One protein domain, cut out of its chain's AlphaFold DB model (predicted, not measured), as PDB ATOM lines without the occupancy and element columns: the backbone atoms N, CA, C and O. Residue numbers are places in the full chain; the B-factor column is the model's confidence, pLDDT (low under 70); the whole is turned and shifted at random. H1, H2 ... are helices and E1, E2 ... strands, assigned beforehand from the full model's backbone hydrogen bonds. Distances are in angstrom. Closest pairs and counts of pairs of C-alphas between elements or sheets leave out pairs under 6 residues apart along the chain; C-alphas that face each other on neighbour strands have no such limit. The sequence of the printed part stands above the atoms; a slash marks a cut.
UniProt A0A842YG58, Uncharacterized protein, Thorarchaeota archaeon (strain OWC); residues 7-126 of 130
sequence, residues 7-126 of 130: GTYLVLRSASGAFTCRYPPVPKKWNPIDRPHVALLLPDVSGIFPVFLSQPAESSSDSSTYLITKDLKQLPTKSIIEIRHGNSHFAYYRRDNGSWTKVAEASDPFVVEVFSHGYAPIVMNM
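This is residues 7 to 126 of the 130 residues of an uncharacterized protein of Thorarchaeota archaeon (strain OWC) (UniProt A0A842YG58). One large, strongly twisted sheet of eight strands bends partly round a short helix, H1, which lies on one of its faces. A small two-strand hairpin, E4 and E5, continues from E3 as an arm, and the loop between its strands reaches one far end of the domain. The printed part has 120 residues, with one named helix followed by ten named strands, H1 E1 E2 E3 E4 E5 E6 E7 E8 E9 E10, and its class is mostly strand. The large sheet is branched at E8 and its neighbour pairs are antiparallel; E6 to E10 form a meander, each strand the antiparallel neighbour of the one before. The whole is compact, with a radius of gyration of the C-alphas of 14.5 A and spans of 45 by 32 by 30 A.

H1, residues 7 to 14, is on the branched sheet; its closest approach to E8, residues 99 to 108, is between the C-alphas of Leu 12 and Val 103, 5.9 A apart. In H1 every O i to N i+4 pair is within hydrogen-bond range. E1, residues 19 to 21, is an edge strand beside residues 99 to 102 of E8, with N 21 and O 100 2.8 A apart. A long link leads to E2, residues 37 to 44, which forms a hairpin with E3, residues 47 to 52, where N 40 and O 51 are 2.8 A apart. E3 runs on into E4, residues 54 to 56, at 41 degrees across a break of 1 residue, and the two meet only through their link. E4 forms a hairpin with E5, residues 65 to 69, with N 55 and O 68 2.9 A apart; residues 29 to 30 also pair with residues 65 to 66 of E5, antiparallel. H1 is apart from both E4 and E5. On the other side of E2 from E3 lies E6, residues 80 to 84, with N 39 and O 82 2.9 A apart. E6 and E7, residues 90 to 96, form a hairpin, with N 83 and O 91 2.8 A apart. E7 and E8 form the next, antiparallel at 161 degrees, with N 92 and O 104 2.9 A apart. E8 pairs in a staggered way: E1 and E9, residues 111 to 115, lie on one side of it and E7 on the other. E8 and E9 are a hairpin, with N 113 and O 105 2.8 A apart. E9 and E10, residues 121 to 125, are another, with N 122 and O 114 2.8 A apart.

H1 begins at C-alpha 7, (20.987, 59.299, 23.168), and is 10.7 A from first to last C-alpha. E2 measures 21.1 A, E3 16.1 A and E7 19.3 A. E8 is the longest strand, 10 residues and 26.7 A, from C-alpha 99 at (37.782, 57.672, 6.283) to C-alpha 108 at (31.955, 46.118, 29.596). E5 is 12.8 A long, E6 13.3 A and E9 13.1 A. E10 spans 12.6 A and ends at C-alpha 125, (26.659, 54.988, 32.633).

The two C-alphas farthest apart are those of Ser 61 and His 117, 45.9 A; those of Gly 7 and Met 126, the first and last printed, are 10.3 A apart. The printed part has no cut. The link from E1 to E2, residues 22 to 36, is long. The mean pLDDT of the printed part of this model is 84.4, and 19 residues are under 70: 59 to 64, 109 to 110 and 116 to 126.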
ATOM      1  N   GLY A   7      20.015  58.419  22.522       86.00
ATOM      2  CA  GLY A   7      20.987  59.299  23.168       86.00
ATOM      3  C   GLY A   7      22.414  58.841  22.898       86.00
ATOM      4  O   GLY A   7      23.229  59.606  22.374       86.00
ATOM      5  N   THR A   8      22.696  57.565  23.154       85.88
ATOM      6  CA  THR A   8      23.997  56.959  22.850       85.88
ATOM      7  C   THR A   8      24.340  57.080  21.366       85.88
ATOM      8  O   THR A   8      25.453  57.481  21.020       85.88
ATOM      9  N   TYR A   9      23.395  56.820  20.459       89.81
ATOM     10  CA  TYR A   9      23.645  56.972  19.024       89.81
ATOM     11  C   TYR A   9      24.003  58.412  18.628       89.81
ATOM     12  O   TYR A   9      24.950  58.626  17.864       89.81
ATOM     13  N   LEU A  10      23.296  59.412  19.163       90.06
ATOM     14  CA  LEU A  10      23.601  60.824  18.918       90.06
ATOM     15  C   LEU A  10      24.996  61.200  19.433       90.06
ATOM     16  O   LEU A  10      25.728  61.933  18.755       90.06
ATOM     17  N   VAL A  11      25.399  60.653  20.580       89.12
ATOM     18  CA  VAL A  11      26.752  60.823  21.120       89.12
ATOM     19  C   VAL A  11      27.793  60.206  20.184       89.12
ATOM     20  O   VAL A  11      28.714  60.904  19.761       89.12
ATOM     21  N   LEU A  12      27.625  58.951  19.749       91.44
ATOM     22  CA  LEU A  12      28.533  58.314  18.779       91.44
ATOM     23  C   LEU A  12      28.637  59.123  17.476       91.44
ATOM     24  O   LEU A  12      29.716  59.290  16.897       91.44
ATOM     25  N   ARG A  13      27.512  59.671  17.008       91.69
ATOM     26  CA  ARG A  13      27.441  60.452  15.770       91.69
ATOM     27  C   ARG A  13      28.139  61.809  15.870       91.69
ATOM     28  O   ARG A  13      28.643  62.286  14.847       91.69
ATOM     29  N   SER A  14      28.217  62.393  17.064       89.94
ATOM     30  CA  SER A  14      28.791  63.722  17.325       89.94
ATOM     31  C   SER A  14      30.195  63.705  17.941       89.94
ATOM     32  O   SER A  14      30.905  64.697  17.816       89.94
ATOM     33  N   ALA A  15      30.633  62.587  18.524       88.88
ATOM     34  CA  ALA A  15      31.924  62.462  19.199       88.88
ATOM     35  C   ALA A  15      33.119  62.849  18.310       88.88
ATOM     36  O   ALA A  15      33.189  62.477  17.137       88.88
ATOM     37  N   SER A  16      34.102  63.554  18.866       86.62
ATOM     38  CA  SER A  16      35.297  63.968  18.115       86.62
ATOM     39  C   SER A  16      36.100  62.769  17.611       86.62
ATOM     40  O   SER A  16      36.565  62.766  16.474       86.62
ATOM     41  N   GLY A  17      36.179  61.721  18.434       87.00
ATOM     42  CA  GLY A  17      36.904  60.494  18.141       87.00
ATOM     43  C   GLY A  17      38.351  60.487  18.632       87.00
ATOM     44  O   GLY A  17      38.916  61.519  18.987       87.00
ATOM     45  N   ALA A  18      38.932  59.289  18.699       87.12
ATOM     46  CA  ALA A  18      40.306  59.057  19.145       87.12
ATOM     47  C   ALA A  18      41.305  59.086  17.984       87.12
ATOM     48  O   ALA A  18      42.338  59.742  18.059       87.12
ATOM     49  N   PHE A  19      41.007  58.352  16.909       89.94
ATOM     50  CA  PHE A  19      41.872  58.267  15.737       89.94
ATOM     51  C   PHE A  19      41.071  58.017  14.463       89.94
ATOM     52  O   PHE A  19      39.975  57.450  14.498       89.94
ATOM     53  N   THR A  20      41.673  58.378  13.333       92.94
ATOM     54  CA  THR A  20      41.115  58.181  11.994       92.94
ATOM     55  C   THR A  20      41.949  57.174  11.207       92.94
ATOM     56  O   THR A  20      43.178  57.186  11.240       92.94
ATOM     57  N   CYS A  21      41.282  56.295  10.469       93.75
ATOM     58  CA  CYS A  21      41.895  55.280   9.623       93.75
ATOM     59  C   CYS A  21      41.163  55.182   8.280       93.75
ATOM     60  O   CYS A  21      40.001  55.562   8.147       93.75
ATOM     61  N   ARG A  22      41.836  54.664   7.245       92.62
ATOM     62  CA  ARG A  22      41.174  54.403   5.951       92.62
ATOM     63  C   ARG A  22      40.252  53.188   6.014       92.62
ATOM     64  O   ARG A  22      39.209  53.182   5.367       92.62
ATOM     65  N   TYR A  23      40.652  52.186   6.791       91.69
ATOM     66  CA  TYR A  23      39.942  50.929   6.970       91.69
ATOM     67  C   TYR A  23      39.901  50.611   8.460       91.69
ATOM     68  O   TYR A  23      40.969  50.555   9.075       91.69
ATOM     69  N   PRO A  24      38.709  50.414   9.039       94.06
ATOM     70  CA  PRO A  24      38.604  50.040  10.431       94.06
ATOM     71  C   PRO A  24      39.119  48.600  10.597       94.06
ATOM     72  O   PRO A  24      39.089  47.816   9.639       94.06
ATOM     73  N   PRO A  25      39.630  48.240  11.781       93.38
ATOM     74  CA  PRO A  25      40.240  46.941  12.028       93.38
ATOM     75  C   PRO A  25      39.167  45.846  12.097       93.38
ATOM     76  O   PRO A  25      38.785  45.413  13.167       93.38
ATOM     77  N   VAL A  26      38.651  45.382  10.962       94.00
ATOM     78  CA  VAL A  26      37.616  44.336  10.934       94.00
ATOM     79  C   VAL A  26      38.201  42.974  11.356       94.00
ATOM     80  O   VAL A  26      39.272  42.596  10.861       94.00
ATOM     81  N   PRO A  27      37.527  42.203  12.234       92.25
ATOM     82  CA  PRO A  27      37.935  40.841  12.563       92.25
ATOM     83  C   PRO A  27      37.932  39.951  11.316       92.25
ATOM     84  O   PRO A  27      36.997  39.958  10.524       92.25
ATOM     85  N   LYS A  28      39.004  39.172  11.131       90.88
ATOM     86  CA  LYS A  28      39.197  38.338   9.927       90.88
ATOM     87  C   LYS A  28      38.700  36.906  10.093       90.88
ATOM     88  O   LYS A  28      38.362  36.253   9.109       90.88
ATOM     89  N   LYS A  29      38.716  36.405  11.326       90.25
ATOM     90  CA  LYS A  29      38.337  35.037  11.672       90.25
ATOM     91  C   LYS A  29      37.026  35.071  12.433       90.25
ATOM     92  O   LYS A  29      36.872  35.873  13.347       90.25
ATOM     93  N   TRP A  30      36.122  34.189  12.057       88.81
ATOM     94  CA  TRP A  30      34.912  33.879  12.786       88.81
ATOM     95  C   TRP A  30      35.138  32.620  13.619       88.81
ATOM     96  O   TRP A  30      35.823  31.687  13.196       88.81
ATOM     97  N   ASN A  31      34.548  32.598  14.807       86.94
ATOM     98  CA  ASN A  31      34.433  31.398  15.614       86.94
ATOM     99  C   ASN A  31      33.103  31.440  16.394       86.94
ATOM    100  O   ASN A  31      32.590  32.529  16.679       86.94
ATOM    101  N   PRO A  32      32.531  30.277  16.742       85.31
ATOM    102  CA  PRO A  32      31.206  30.198  17.357       85.31
ATOM    103  C   PRO A  32      31.156  30.668  18.820       85.31
ATOM    104  O   PRO A  32      30.052  30.870  19.339       85.31
ATOM    105  N   ILE A  33      32.313  30.823  19.476       87.50
ATOM    106  CA  ILE A  33      32.437  31.204  20.889       87.50
ATOM    107  C   ILE A  33      32.409  32.729  21.013       87.50
ATOM    108  O   ILE A  33      31.491  33.287  21.609       87.50
ATOM    109  N   ASP A  34      33.372  33.403  20.391       87.00
ATOM    110  CA  ASP A  34      33.518  34.858  20.428       87.00
ATOM    111  C   ASP A  34      32.470  35.572  19.578       87.00
ATOM    112  O   ASP A  34      32.092  36.702  19.889       87.00
ATOM    113  N   ARG A  35      32.007  34.913  18.504       88.38
ATOM    114  CA  ARG A  35      31.031  35.432  17.533       88.38
ATOM    115  C   ARG A  35      31.348  36.876  17.114       88.38
ATOM    116  O   ARG A  35      30.507  37.758  17.302       88.38
ATOM    117  N   PRO A  36      32.554  37.132  16.574       92.25
ATOM    118  CA  PRO A  36      32.926  38.469  16.143       92.25
ATOM    119  C   PRO A  36      32.009  38.938  15.014       92.25
ATOM    120  O   PRO A  36      31.570  38.135  14.183       92.25
ATOM    121  N   HIS A  37      31.743  40.242  14.966       93.25
ATOM    122  CA  HIS A  37      30.828  40.819  13.987       93.25
ATOM    123  C   HIS A  37      31.172  42.259  13.616       93.25
ATOM    124  O   HIS A  37      31.891  42.966  14.321       93.25
ATOM    125  N   VAL A  38      30.595  42.689  12.499       95.19
ATOM    126  CA  VAL A  38      30.488  44.082  12.076       95.19
ATOM    127  C   VAL A  38      29.013  44.369  11.830       95.19
ATOM    128  O   VAL A  38      28.370  43.674  11.040       95.19
ATOM    129  N   ALA A  39      28.473  45.385  12.490       95.00
ATOM    130  CA  ALA A  39      27.081  45.792  12.342       95.00
ATOM    131  C   ALA A  39      26.983  47.282  12.013       95.00
ATOM    132  O   ALA A  39      27.731  48.092  12.547       95.00
ATOM    133  N   LEU A  40      26.056  47.641  11.130       94.62
ATOM    134  CA  LEU A  40      25.636  49.017  10.894       94.62
ATOM    135  C   LEU A  40      24.564  49.380  11.917       94.62
ATOM    136  O   LEU A  40      23.569  48.667  12.028       94.62
ATOM    137  N   LEU A  41      24.745  50.486  12.631       93.19
ATOM    138  CA  LEU A  41      23.720  51.019  13.521       93.19
ATOM    139  C   LEU A  41      22.784  51.907  12.707       93.19
ATOM    140  O   LEU A  41      23.192  52.975  12.239       93.19
ATOM    141  N   LEU A  42      21.549  51.445  12.511       89.50
ATOM    142  CA  LEU A  42      20.533  52.185  11.777       89.50
ATOM    143  C   LEU A  42      19.518  52.799  12.741       89.50
ATOM    144  O   LEU A  42      18.881  52.054  13.490       89.50
ATOM    145  N   PRO A  43      19.355  54.132  12.727       85.94
ATOM    146  CA  PRO A  43      18.227  54.771  13.377       85.94
ATOM    147  C   PRO A  43      16.948  54.543  12.567       85.94
ATOM    148  O   PRO A  43      16.935  54.733  11.351       85.94
ATOM    149  N   ASP A  44      15.873  54.199  13.261       82.50
ATOM    150  CA  ASP A  44      14.503  54.176  12.753       82.50
ATOM    151  C   ASP A  44      13.550  54.778  13.799       82.50
ATOM    152  O   ASP A  44      13.941  55.036  14.938       82.50
ATOM    153  N   VAL A  45      12.286  54.993  13.426       74.94
ATOM    154  CA  VAL A  45      11.233  55.556  14.289       74.94
ATOM    155  C   VAL A  45      11.061  54.754  15.587       74.94
ATOM    156  O   VAL A  45      10.650  55.298  16.606       74.94
ATOM    157  N   SER A  46      11.399  53.462  15.556       74.81
ATOM    158  CA  SER A  46      11.267  52.543  16.693       74.81
ATOM    159  C   SER A  46      12.552  52.382  17.523       74.81
ATOM    160  O   SER A  46      12.554  51.610  18.480       74.81
ATOM    161  N   GLY A  47      13.646  53.064  17.162       79.56
ATOM    162  CA  GLY A  47      14.925  53.011  17.876       79.56
ATOM    163  C   GLY A  47      16.133  52.721  16.982       79.56
ATOM    164  O   GLY A  47      16.058  52.790  15.757       79.56
ATOM    165  N   ILE A  48      17.271  52.400  17.606       87.62
ATOM    166  CA  ILE A  48      18.531  52.108  16.910       87.62
ATOM    167  C   ILE A  48      18.773  50.601  16.919       87.62
ATOM    168  O   ILE A  48      18.961  50.000  17.983       87.62
ATOM    169  N   PHE A  49      18.801  49.979  15.740       87.50
ATOM    170  CA  PHE A  49      19.021  48.539  15.625       87.50
ATOM    171  C   PHE A  49      20.282  48.196  14.818       87.50
ATOM    172  O   PHE A  49      20.625  48.888  13.853       87.50
ATOM    173  N   PRO A  50      20.987  47.114  15.197       88.00
ATOM    174  CA  PRO A  50      22.141  46.639  14.453       88.00
ATOM    175  C   PRO A  50      21.708  45.820  13.229       88.00
ATOM    176  O   PRO A  50      20.993  44.823  13.349       88.00
ATOM    177  N   VAL A  51      22.209  46.192  12.051       90.69
ATOM    178  CA  VAL A  51      22.157  45.384  10.825       90.69
ATOM    179  C   VAL A  51      23.523  44.763  10.590       90.69
ATOM    180  O   VAL A  51      24.489  45.468  10.297       90.69
ATOM    181  N   PHE A  52      23.626  43.439  10.709       91.12
ATOM    182  CA  PHE A  52      24.896  42.745  10.506       91.12
ATOM    183  C   PHE A  52      25.373  42.890   9.059       91.12
ATOM    184  O   PHE A  52      24.736  42.439   8.111       91.12
ATOM    185  N   LEU A  53      26.532  43.525   8.909       91.62
ATOM    186  CA  LEU A  53      27.263  43.623   7.651       91.62
ATOM    187  C   LEU A  53      28.205  42.436   7.457       91.62
ATOM    188  O   LEU A  53      28.772  42.286   6.373       91.62
ATOM    189  N   SER A  54      28.399  41.638   8.506       92.81
ATOM    190  CA  SER A  54      29.295  40.495   8.528       92.81
ATOM    191  C   SER A  54      28.563  39.164   8.653       92.81
ATOM    192  O   SER A  54      27.609  39.063   9.422       92.81
ATOM    193  N   GLN A  55      29.086  38.129   8.006       89.81
ATOM    194  CA  GLN A  55      28.608  36.755   8.141       89.81
ATOM    195  C   GLN A  55      29.776  35.760   8.059       89.81
ATOM    196  O   GLN A  55      30.797  36.072   7.430       89.81
ATOM    197  N   PRO A  56      29.665  34.574   8.683       87.06
ATOM    198  CA  PRO A  56      30.618  33.498   8.441       87.06
ATOM    199  C   PRO A  56      30.555  33.069   6.970       87.06
ATOM    200  O   PRO A  56      29.478  33.025   6.375       87.06
ATOM    201  N   ALA A  57      31.707  32.766   6.373       82.56
ATOM    202  CA  ALA A  57      31.751  32.129   5.061       82.56
ATOM    203  C   ALA A  57      31.031  30.766   5.091       82.56
ATOM    204  O   ALA A  57      31.126  30.035   6.078       82.56
ATOM    205  N   GLU A  58      30.323  30.410   4.016       75.44
ATOM    206  CA  GLU A  58      29.673  29.101   3.927       75.44
ATOM    207  C   GLU A  58      30.725  27.981   3.824       75.44
ATOM    208  O   GLU A  58      31.512  27.925   2.883       75.44
ATOM    209  N   SER A  59      30.732  27.121   4.848       63.72
ATOM    210  CA  SER A  59      31.423  25.832   4.993       63.72
ATOM    211  C   SER A  59      32.899  25.724   4.571       63.72
ATOM    212  O   SER A  59      33.236  25.524   3.409       63.72
ATOM    213  N   SER A  60      33.760  25.564   5.573       50.50
ATOM    214  CA  SER A  60      34.595  24.363   5.644       50.50
ATOM    215  C   SER A  60      34.665  23.917   7.104       50.50
ATOM    216  O   SER A  60      34.540  24.730   8.019       50.50
ATOM    217  N   SER A  61      34.798  22.613   7.323       55.12
ATOM    218  CA  SER A  61      34.858  21.909   8.612       55.12
ATOM    219  C   SER A  61      36.074  22.260   9.484       55.12
ATOM    220  O   SER A  61      36.448  21.481  10.358       55.12
ATOM    221  N   ASP A  62      36.703  23.409   9.243       56.31
ATOM    222  CA  ASP A  62      37.860  23.894   9.976       56.31
ATOM    223  C   ASP A  62      37.451  24.910  11.037       56.31
ATOM    224  O   ASP A  62      36.615  25.791  10.837       56.31
ATOM    225  N   SER A  63      38.117  24.803  12.179       58.00
ATOM    226  CA  SER A  63      37.898  25.578  13.404       58.00
ATOM    227  C   SER A  63      38.081  27.102  13.274       58.00
ATOM    228  O   SER A  63      37.883  27.825  14.251       58.00
ATOM    229  N   SER A  64      38.408  27.630  12.087       63.69
ATOM    230  CA  SER A  64      38.410  29.070  11.822       63.69
ATOM    231  C   SER A  64      37.842  29.405  10.444       63.69
ATOM    232  O   SER A  64      38.569  29.482   9.453       63.69
ATOM    233  N   THR A  65      36.539  29.657  10.390       81.81
ATOM    234  CA  THR A  65      35.870  30.211   9.210       81.81
ATOM    235  C   THR A  65      36.274  31.676   9.023       81.81
ATOM    236  O   THR A  65      36.456  32.402  10.000       81.81
ATOM    237  N   TYR A  66      36.416  32.160   7.789       86.81
ATOM    238  CA  TYR A  66      36.640  33.589   7.554       86.81
ATOM    239  C   TYR A  66      35.366  34.398   7.820       86.81
ATOM    240  O   TYR A  66      34.266  33.975   7.458       86.81
ATOM    241  N   LEU A  67      35.520  35.578   8.427       88.62
ATOM    242  CA  LEU A  67      34.434  36.547   8.539       88.62
ATOM    243  C   LEU A  67      34.394  37.395   7.266       88.62
ATOM    244  O   LEU A  67      35.344  38.112   6.952       88.62
ATOM    245  N   ILE A  68      33.285  37.324   6.537       89.50
ATOM    246  CA  ILE A  68      33.053  38.133   5.341       89.50
ATOM    247  C   ILE A  68      32.271  39.368   5.761       89.50
ATOM    248  O   ILE A  68      31.295  39.240   6.489       89.50
ATOM    249  N   THR A  69      32.673  40.553   5.297       91.69
ATOM    250  CA  THR A  69      31.959  41.817   5.544       91.69
ATOM    251  C   THR A  69      31.590  42.483   4.221       91.69
ATOM    252  O   THR A  69      32.351  42.404   3.255       91.69
ATOM    253  N   LYS A  70      30.430  43.149   4.165       91.12
ATOM    254  CA  LYS A  70      30.047  44.031   3.049       91.12
ATOM    255  C   LYS A  70      31.092  45.136   2.828       91.12
ATOM    256  O   LYS A  70      31.843  45.488   3.737       91.12
ATOM    257  N   ASP A  71      31.123  45.716   1.626       91.56
ATOM    258  CA  ASP A  71      32.045  46.815   1.319       91.56
ATOM    259  C   ASP A  71      31.708  48.071   2.137       91.56
ATOM    260  O   ASP A  71      30.790  48.831   1.827       91.56
ATOM    261  N   LEU A  72      32.498  48.305   3.185       93.88
ATOM    262  CA  LEU A  72      32.326  49.428   4.100       93.88
ATOM    263  C   LEU A  72      32.545  50.790   3.421       93.88
ATOM    264  O   LEU A  72      32.078  51.809   3.923       93.88
ATOM    265  N   LYS A  73      33.239  50.857   2.277       90.88
ATOM    266  CA  LYS A  73      33.493  52.139   1.599       90.88
ATOM    267  C   LYS A  73      32.238  52.773   1.022       90.88
ATOM    268  O   LYS A  73      32.226  53.991   0.858       90.88
ATOM    269  N   GLN A  74      31.234  51.955   0.716       91.38
ATOM    270  CA  GLN A  74      29.978  52.376   0.098       91.38
ATOM    271  C   GLN A  74      28.991  52.956   1.116       91.38
ATOM    272  O   GLN A  74      27.960  53.501   0.732       91.38
ATOM    273  N   LEU A  75      29.301  52.857   2.413       93.19
ATOM    274  CA  LEU A  75      28.443  53.395   3.456       93.19
ATOM    275  C   LEU A  75      28.442  54.936   3.430       93.19
ATOM    276  O   LEU A  75      29.514  55.544   3.307       93.19
ATOM    277  N   PRO A  76      27.266  55.576   3.593       93.38
ATOM    278  CA  PRO A  76      27.152  57.029   3.650       93.38
ATOM    279  C   PRO A  76      28.002  57.658   4.758       93.38
ATOM    280  O   PRO A  76      28.235  57.056   5.812       93.38
ATOM    281  N   THR A  77      28.413  58.912   4.568       93.50
ATOM    282  CA  THR A  77      29.022  59.715   5.638       93.50
ATOM    283  C   THR A  77      28.089  59.782   6.851       93.50
ATOM    284  O   THR A  77      26.869  59.793   6.709       93.50
ATOM    285  N   LYS A  78      28.669  59.824   8.054       93.06
ATOM    286  CA  LYS A  78      27.993  59.720   9.356       93.06
ATOM    287  C   LYS A  78      27.376  58.357   9.684       93.06
ATOM    288  O   LYS A  78      26.814  58.240  10.768       93.06
ATOM    289  N   SER A  79      27.524  57.335   8.834       94.81
ATOM    290  CA  SER A  79      27.205  55.954   9.227       94.81
ATOM    291  C   SER A  79      28.040  55.546  10.437       94.81
ATOM    292  O   SER A  79      29.241  55.837  10.474       94.81
ATOM    293  N   ILE A  80      27.419  54.859  11.395       96.00
ATOM    294  CA  ILE A  80      28.100  54.292  12.558       96.00
ATOM    295  C   ILE A  80      28.130  52.780  12.408       96.00
ATOM    296  O   ILE A  80      27.085  52.155  12.233       96.00
ATOM    297  N   ILE A  81      29.322  52.200  12.485       96.19
ATOM    298  CA  ILE A  81      29.478  50.754  12.592       96.19
ATOM    299  C   ILE A  81      29.948  50.383  13.989       96.19
ATOM    300  O   ILE A  81      30.774  51.071  14.589       96.19
ATOM    301  N   GLU A  82      29.435  49.267  14.469       95.31
ATOM    302  CA  GLU A  82      29.947  48.541  15.615       95.31
ATOM    303  C   GLU A  82      30.828  47.400  15.105       95.31
ATOM    304  O   GLU A  82      30.440  46.652  14.204       95.31
ATOM    305  N   ILE A  83      32.019  47.268  15.681       95.00
ATOM    306  CA  ILE A  83      32.926  46.151  15.443       95.00
ATOM    307  C   ILE A  83      33.157  45.435  16.763       95.00
ATOM    308  O   ILE A  83      33.623  46.037  17.728       95.00
ATOM    309  N   ARG A  84      32.889  44.131  16.776       92.94
ATOM    310  CA  ARG A  84      33.135  43.252  17.913       92.94
ATOM    311  C   ARG A  84      34.200  42.224  17.550       92.94
ATOM    312  O   ARG A  84      33.995  41.423  16.641       92.94
ATOM    313  N   HIS A  85      35.326  42.232  18.260       86.94
ATOM    314  CA  HIS A  85      36.424  41.276  18.033       86.94
ATOM    315  C   HIS A  85      36.324  40.007  18.881       86.94
ATOM    316  O   HIS A  85      36.871  38.977  18.496       86.94
ATOM    317  N   GLY A  86      35.661  40.096  20.031       83.81
ATOM    318  CA  GLY A  86      35.584  39.043  21.038       83.81
ATOM    319  C   GLY A  86      34.289  39.140  21.831       83.81
ATOM    320  O   GLY A  86      33.416  39.945  21.515       83.81
ATOM    321  N   ASN A  87      34.159  38.375  22.909       76.94
ATOM    322  CA  ASN A  87      32.922  38.365  23.689       76.94
ATOM    323  C   ASN A  87      32.581  39.700  24.400       76.94
ATOM    324  O   ASN A  87      31.405  39.924  24.682       76.94
ATOM    325  N   SER A  88      33.554  40.581  24.633       79.88
ATOM    326  CA  SER A  88      33.418  41.765  25.502       79.88
ATOM    327  C   SER A  88      33.918  43.074  24.886       79.88
ATOM    328  O   SER A  88      33.615  44.136  25.409       79.88
ATOM    329  N   HIS A  89      34.643  43.025  23.764       88.38
ATOM    330  CA  HIS A  89      35.276  44.206  23.174       88.38
ATOM    331  C   HIS A  89      34.516  44.716  21.952       88.38
ATOM    332  O   HIS A  89      34.540  44.082  20.889       88.38
ATOM    333  N   PHE A  90      33.917  45.891  22.107       91.12
ATOM    334  CA  PHE A  90      33.191  46.631  21.084       91.12
ATOM    335  C   PHE A  90      33.932  47.925  20.762       91.12
ATOM    336  O   PHE A  90      34.392  48.643  21.647       91.12
ATOM    337  N   ALA A  91      34.032  48.244  19.480       93.94
ATOM    338  CA  ALA A  91      34.560  49.508  19.002       93.94
ATOM    339  C   ALA A  91      33.576  50.131  18.016       93.94
ATOM    340  O   ALA A  91      33.093  49.469  17.095       93.94
ATOM    341  N   TYR A  92      33.317  51.420  18.195       94.88
ATOM    342  CA  TYR A  92      32.371  52.169  17.382       94.88
ATOM    343  C   TYR A  92      33.130  53.108  16.457       94.88
ATOM    344  O   TYR A  92      33.966  53.900  16.901       94.88
ATOM    345  N   TYR A  93      32.827  53.033  15.164       96.50
ATOM    346  CA  TYR A  93      33.457  53.860  14.143       96.50
ATOM    347  C   TYR A  93      32.419  54.664  13.383       96.50
ATOM    348  O   TYR A  93      31.411  54.123  12.929       96.50
ATOM    349  N   ARG A  94      32.712  55.944  13.168       96.88
ATOM    350  CA  ARG A  94      31.932  56.819  12.300       96.88
ATOM    351  C   ARG A  94      32.605  56.989  10.950       96.88
ATOM    352  O   ARG A  94      33.815  57.201  10.870       96.88
ATOM    353  N   ARG A  95      31.812  56.945   9.883       96.12
ATOM    354  CA  ARG A  95      32.260  57.289   8.534       96.12
ATOM    355  C   ARG A  95      32.413  58.804   8.402       96.12
ATOM    356  O   ARG A  95      31.418  59.521   8.468       96.12
ATOM    357  N   ASP A  96      33.624  59.277   8.130       93.69
ATOM    358  CA  ASP A  96      33.926  60.696   7.915       93.69
ATOM    359  C   ASP A  96      34.675  60.868   6.580       93.69
ATOM    360  O   ASP A  96      35.824  60.448   6.455       93.69
ATOM    361  N   ASN A  97      34.024  61.455   5.566       89.31
ATOM    362  CA  ASN A  97      34.609  61.864   4.274       89.31
ATOM    363  C   ASN A  97      35.662  60.900   3.689       89.31
ATOM    364  O   ASN A  97      36.807  61.271   3.445       89.31
ATOM    365  N   GLY A  98      35.296  59.635   3.471       88.31
ATOM    366  CA  GLY A  98      36.218  58.659   2.879       88.31
ATOM    367  C   GLY A  98      37.095  57.905   3.888       88.31
ATOM    368  O   GLY A  98      37.692  56.885   3.532       88.31
ATOM    369  N   SER A  99      37.078  58.302   5.160       95.12
ATOM    370  CA  SER A  99      37.782  57.672   6.283       95.12
ATOM    371  C   SER A  99      36.832  57.171   7.382       95.12
ATOM    372  O   SER A  99      35.609  57.298   7.277       95.12
ATOM    373  N   TRP A 100      37.394  56.520   8.395       96.88
ATOM    374  CA  TRP A 100      36.696  55.991   9.560       96.88
ATOM    375  C   TRP A 100      37.348  56.511  10.830       96.88
ATOM    376  O   TRP A 100      38.546  56.318  11.028       96.88
ATOM    377  N   THR A 101      36.556  57.117  11.701       96.00
ATOM    378  CA  THR A 101      37.014  57.668  12.975       96.00
ATOM    379  C   THR A 101      36.489  56.803  14.110       96.00
ATOM    380  O   THR A 101      35.279  56.594  14.198       96.00
ATOM    381  N   LYS A 102      37.370  56.290  14.979       95.12
ATOM    382  CA  LYS A 102      36.943  55.580  16.195       95.12
ATOM    383  C   LYS A 102      36.350  56.595  17.164       95.12
ATOM    384  O   LYS A 102      37.059  57.500  17.594       95.12
ATOM    385  N   VAL A 103      35.072  56.455  17.488       94.38
ATOM    386  CA  VAL A 103      34.315  57.420  18.303       94.38
ATOM    387  C   VAL A 103      34.072  56.942  19.725       94.38
ATOM    388  O   VAL A 103      33.989  57.770  20.629       94.38
ATOM    389  N   ALA A 104      34.029  55.628  19.928       92.38
ATOM    390  CA  ALA A 104      33.889  55.037  21.245       92.38
ATOM    391  C   ALA A 104      34.420  53.601  21.287       92.38
ATOM    392  O   ALA A 104      34.668  52.976  20.247       92.38
ATOM    393  N   GLU A 105      34.556  53.074  22.494       91.75
ATOM    394  CA  GLU A 105      34.732  51.653  22.763       91.75
ATOM    395  C   GLU A 105      33.956  51.219  24.002       91.75
ATOM    396  O   GLU A 105      33.579  52.040  24.831       91.75
ATOM    397  N   ALA A 106      33.686  49.926  24.103       88.56
ATOM    398  CA  ALA A 106      33.131  49.312  25.295       88.56
ATOM    399  C   ALA A 106      33.854  47.988  25.528       88.56
ATOM    400  O   ALA A 106      33.975  47.163  24.619       88.56
ATOM    401  N   SER A 107      34.376  47.810  26.734       83.69
ATOM    402  CA  SER A 107      34.943  46.545  27.221       83.69
ATOM    403  C   SER A 107      34.019  45.851  28.230       83.69
ATOM    404  O   SER A 107      34.236  44.692  28.580       83.69
ATOM    405  N   ASP A 108      32.972  46.556  28.656       73.50
ATOM    406  CA  ASP A 108      31.955  46.118  29.596       73.50
ATOM    407  C   ASP A 108      30.563  46.387  28.985       73.50
ATOM    408  O   ASP A 108      30.369  47.419  28.338       73.50
ATOM    409  N   PRO A 109      29.584  45.479  29.148       64.94
ATOM    410  CA  PRO A 109      28.253  45.636  28.559       64.94
ATOM    411  C   PRO A 109      27.448  46.833  29.093       64.94
ATOM    412  O   PRO A 109      26.439  47.190  28.487       64.94
ATOM    413  N   PHE A 110      27.857  47.441  30.206       65.88
ATOM    414  CA  PHE A 110      27.171  48.558  30.856       65.88
ATOM    415  C   PHE A 110      27.864  49.907  30.648       65.88
ATOM    416  O   PHE A 110      27.268  50.943  30.958       65.88
ATOM    417  N   VAL A 111      29.099  49.914  30.136       73.44
ATOM    418  CA  VAL A 111      29.926  51.120  30.042       73.44
ATOM    419  C   VAL A 111      30.430  51.339  28.621       73.44
ATOM    420  O   VAL A 111      31.133  50.505  28.056       73.44
ATOM    421  N   VAL A 112      30.126  52.521  28.076       78.19
ATOM    422  CA  VAL A 112      30.677  53.002  26.804       78.19
ATOM    423  C   VAL A 112      31.596  54.193  27.069       78.19
ATOM    424  O   VAL A 112      31.199  55.190  27.675       78.19
ATOM    425  N   GLU A 113      32.827  54.088  26.586       80.81
ATOM    426  CA  GLU A 113      33.867  55.109  26.643       80.81
ATOM    427  C   GLU A 113      33.864  55.926  25.348       80.81
ATOM    428  O   GLU A 113      34.198  55.415  24.278       80.81
ATOM    429  N   VAL A 114      33.486  57.206  25.425       79.88
ATOM    430  CA  VAL A 114      33.360  58.095  24.256       79.88
ATOM    431  C   VAL A 114      34.498  59.104  24.202       79.88
ATOM    432  O   VAL A 114      34.751  59.828  25.160       79.88
ATOM    433  N   PHE A 115      35.160  59.234  23.055       76.38
ATOM    434  CA  PHE A 115      36.321  60.117  22.924       76.38
ATOM    435  C   PHE A 115      35.918  61.554  22.585       76.38
ATOM    436  O   PHE A 115      35.447  61.828  21.475       76.38
ATOM    437  N   SER A 116      36.145  62.485  23.521       65.94
ATOM    438  CA  SER A 116      35.757  63.888  23.325       65.94
ATOM    439  C   SER A 116      36.856  64.772  22.729       65.94
ATOM    440  O   SER A 116      36.517  65.631  21.929       65.94
ATOM    441  N   HIS A 117      38.151  64.569  23.005       57.69
ATOM    442  CA  HIS A 117      39.227  65.456  22.504       57.69
ATOM    443  C   HIS A 117      40.606  64.765  22.399       57.69
ATOM    444  O   HIS A 117      41.630  65.319  22.786       57.69
ATOM    445  N   GLY A 118      40.657  63.528  21.898       52.75
ATOM    446  CA  GLY A 118      41.924  62.858  21.568       52.75
ATOM    447  C   GLY A 118      42.791  62.358  22.735       52.75
ATOM    448  O   GLY A 118      43.774  61.683  22.454       52.75
ATOM    449  N   TYR A 119      42.453  62.613  24.009       48.81
ATOM    450  CA  TYR A 119      43.281  62.142  25.140       48.81
ATOM    451  C   TYR A 119      42.539  61.577  26.363       48.81
ATOM    452  O   TYR A 119      43.190  60.975  27.212       48.81
ATOM    453  N   ALA A 120      41.208  61.683  26.462       52.81
ATOM    454  CA  ALA A 120      40.463  61.011  27.532       52.81
ATOM    455  C   ALA A 120      39.051  60.593  27.078       52.81
ATOM    456  O   ALA A 120      38.332  61.428  26.509       52.81
ATOM    457  N   PRO A 121      38.648  59.327  27.295       52.88
ATOM    458  CA  PRO A 121      37.263  58.916  27.136       52.88
ATOM    459  C   PRO A 121      36.384  59.512  28.244       52.88
ATOM    460  O   PRO A 121      36.809  59.676  29.385       52.88
ATOM    461  N   ILE A 122      35.138  59.827  27.904       62.59
ATOM    462  CA  ILE A 122      34.067  60.108  28.857       62.59
ATOM    463  C   ILE A 122      33.305  58.798  29.059       62.59
ATOM    464  O   ILE A 122      32.821  58.212  28.090       62.59
ATOM    465  N   VAL A 123      33.212  58.348  30.309       67.75
ATOM    466  CA  VAL A 123      32.432  57.173  30.712       67.75
ATOM    467  C   VAL A 123      30.952  57.553  30.755       67.75
ATOM    468  O   VAL A 123      30.571  58.441  31.519       67.75
ATOM    469  N   MET A 124      30.115  56.890  29.952       61.62
ATOM    470  CA  MET A 124      28.656  56.998  30.056       61.62
ATOM    471  C   MET A 124      28.083  55.781  30.785       61.62
ATOM    472  O   MET A 124      28.265  54.647  30.343       61.62
ATOM    473  N   ASN A 125      27.378  56.024  31.894       60.34
ATOM    474  CA  ASN A 125      26.659  54.988  32.633       60.34
ATOM    475  C   ASN A 125      25.294  54.741  31.980       60.34
ATOM    476  O   ASN A 125      24.447  55.628  31.968       60.34
ATOM    477  N   MET A 126      25.069  53.518  31.501       51.84
ATOM    478  CA  MET A 126      23.833  53.095  30.822       51.84
ATOM    479  C   MET A 126      22.699  52.705  31.788       51.84
ATOM    480  O   MET A 126      21.769  52.004  31.392       51.84
TER     481      MET A 126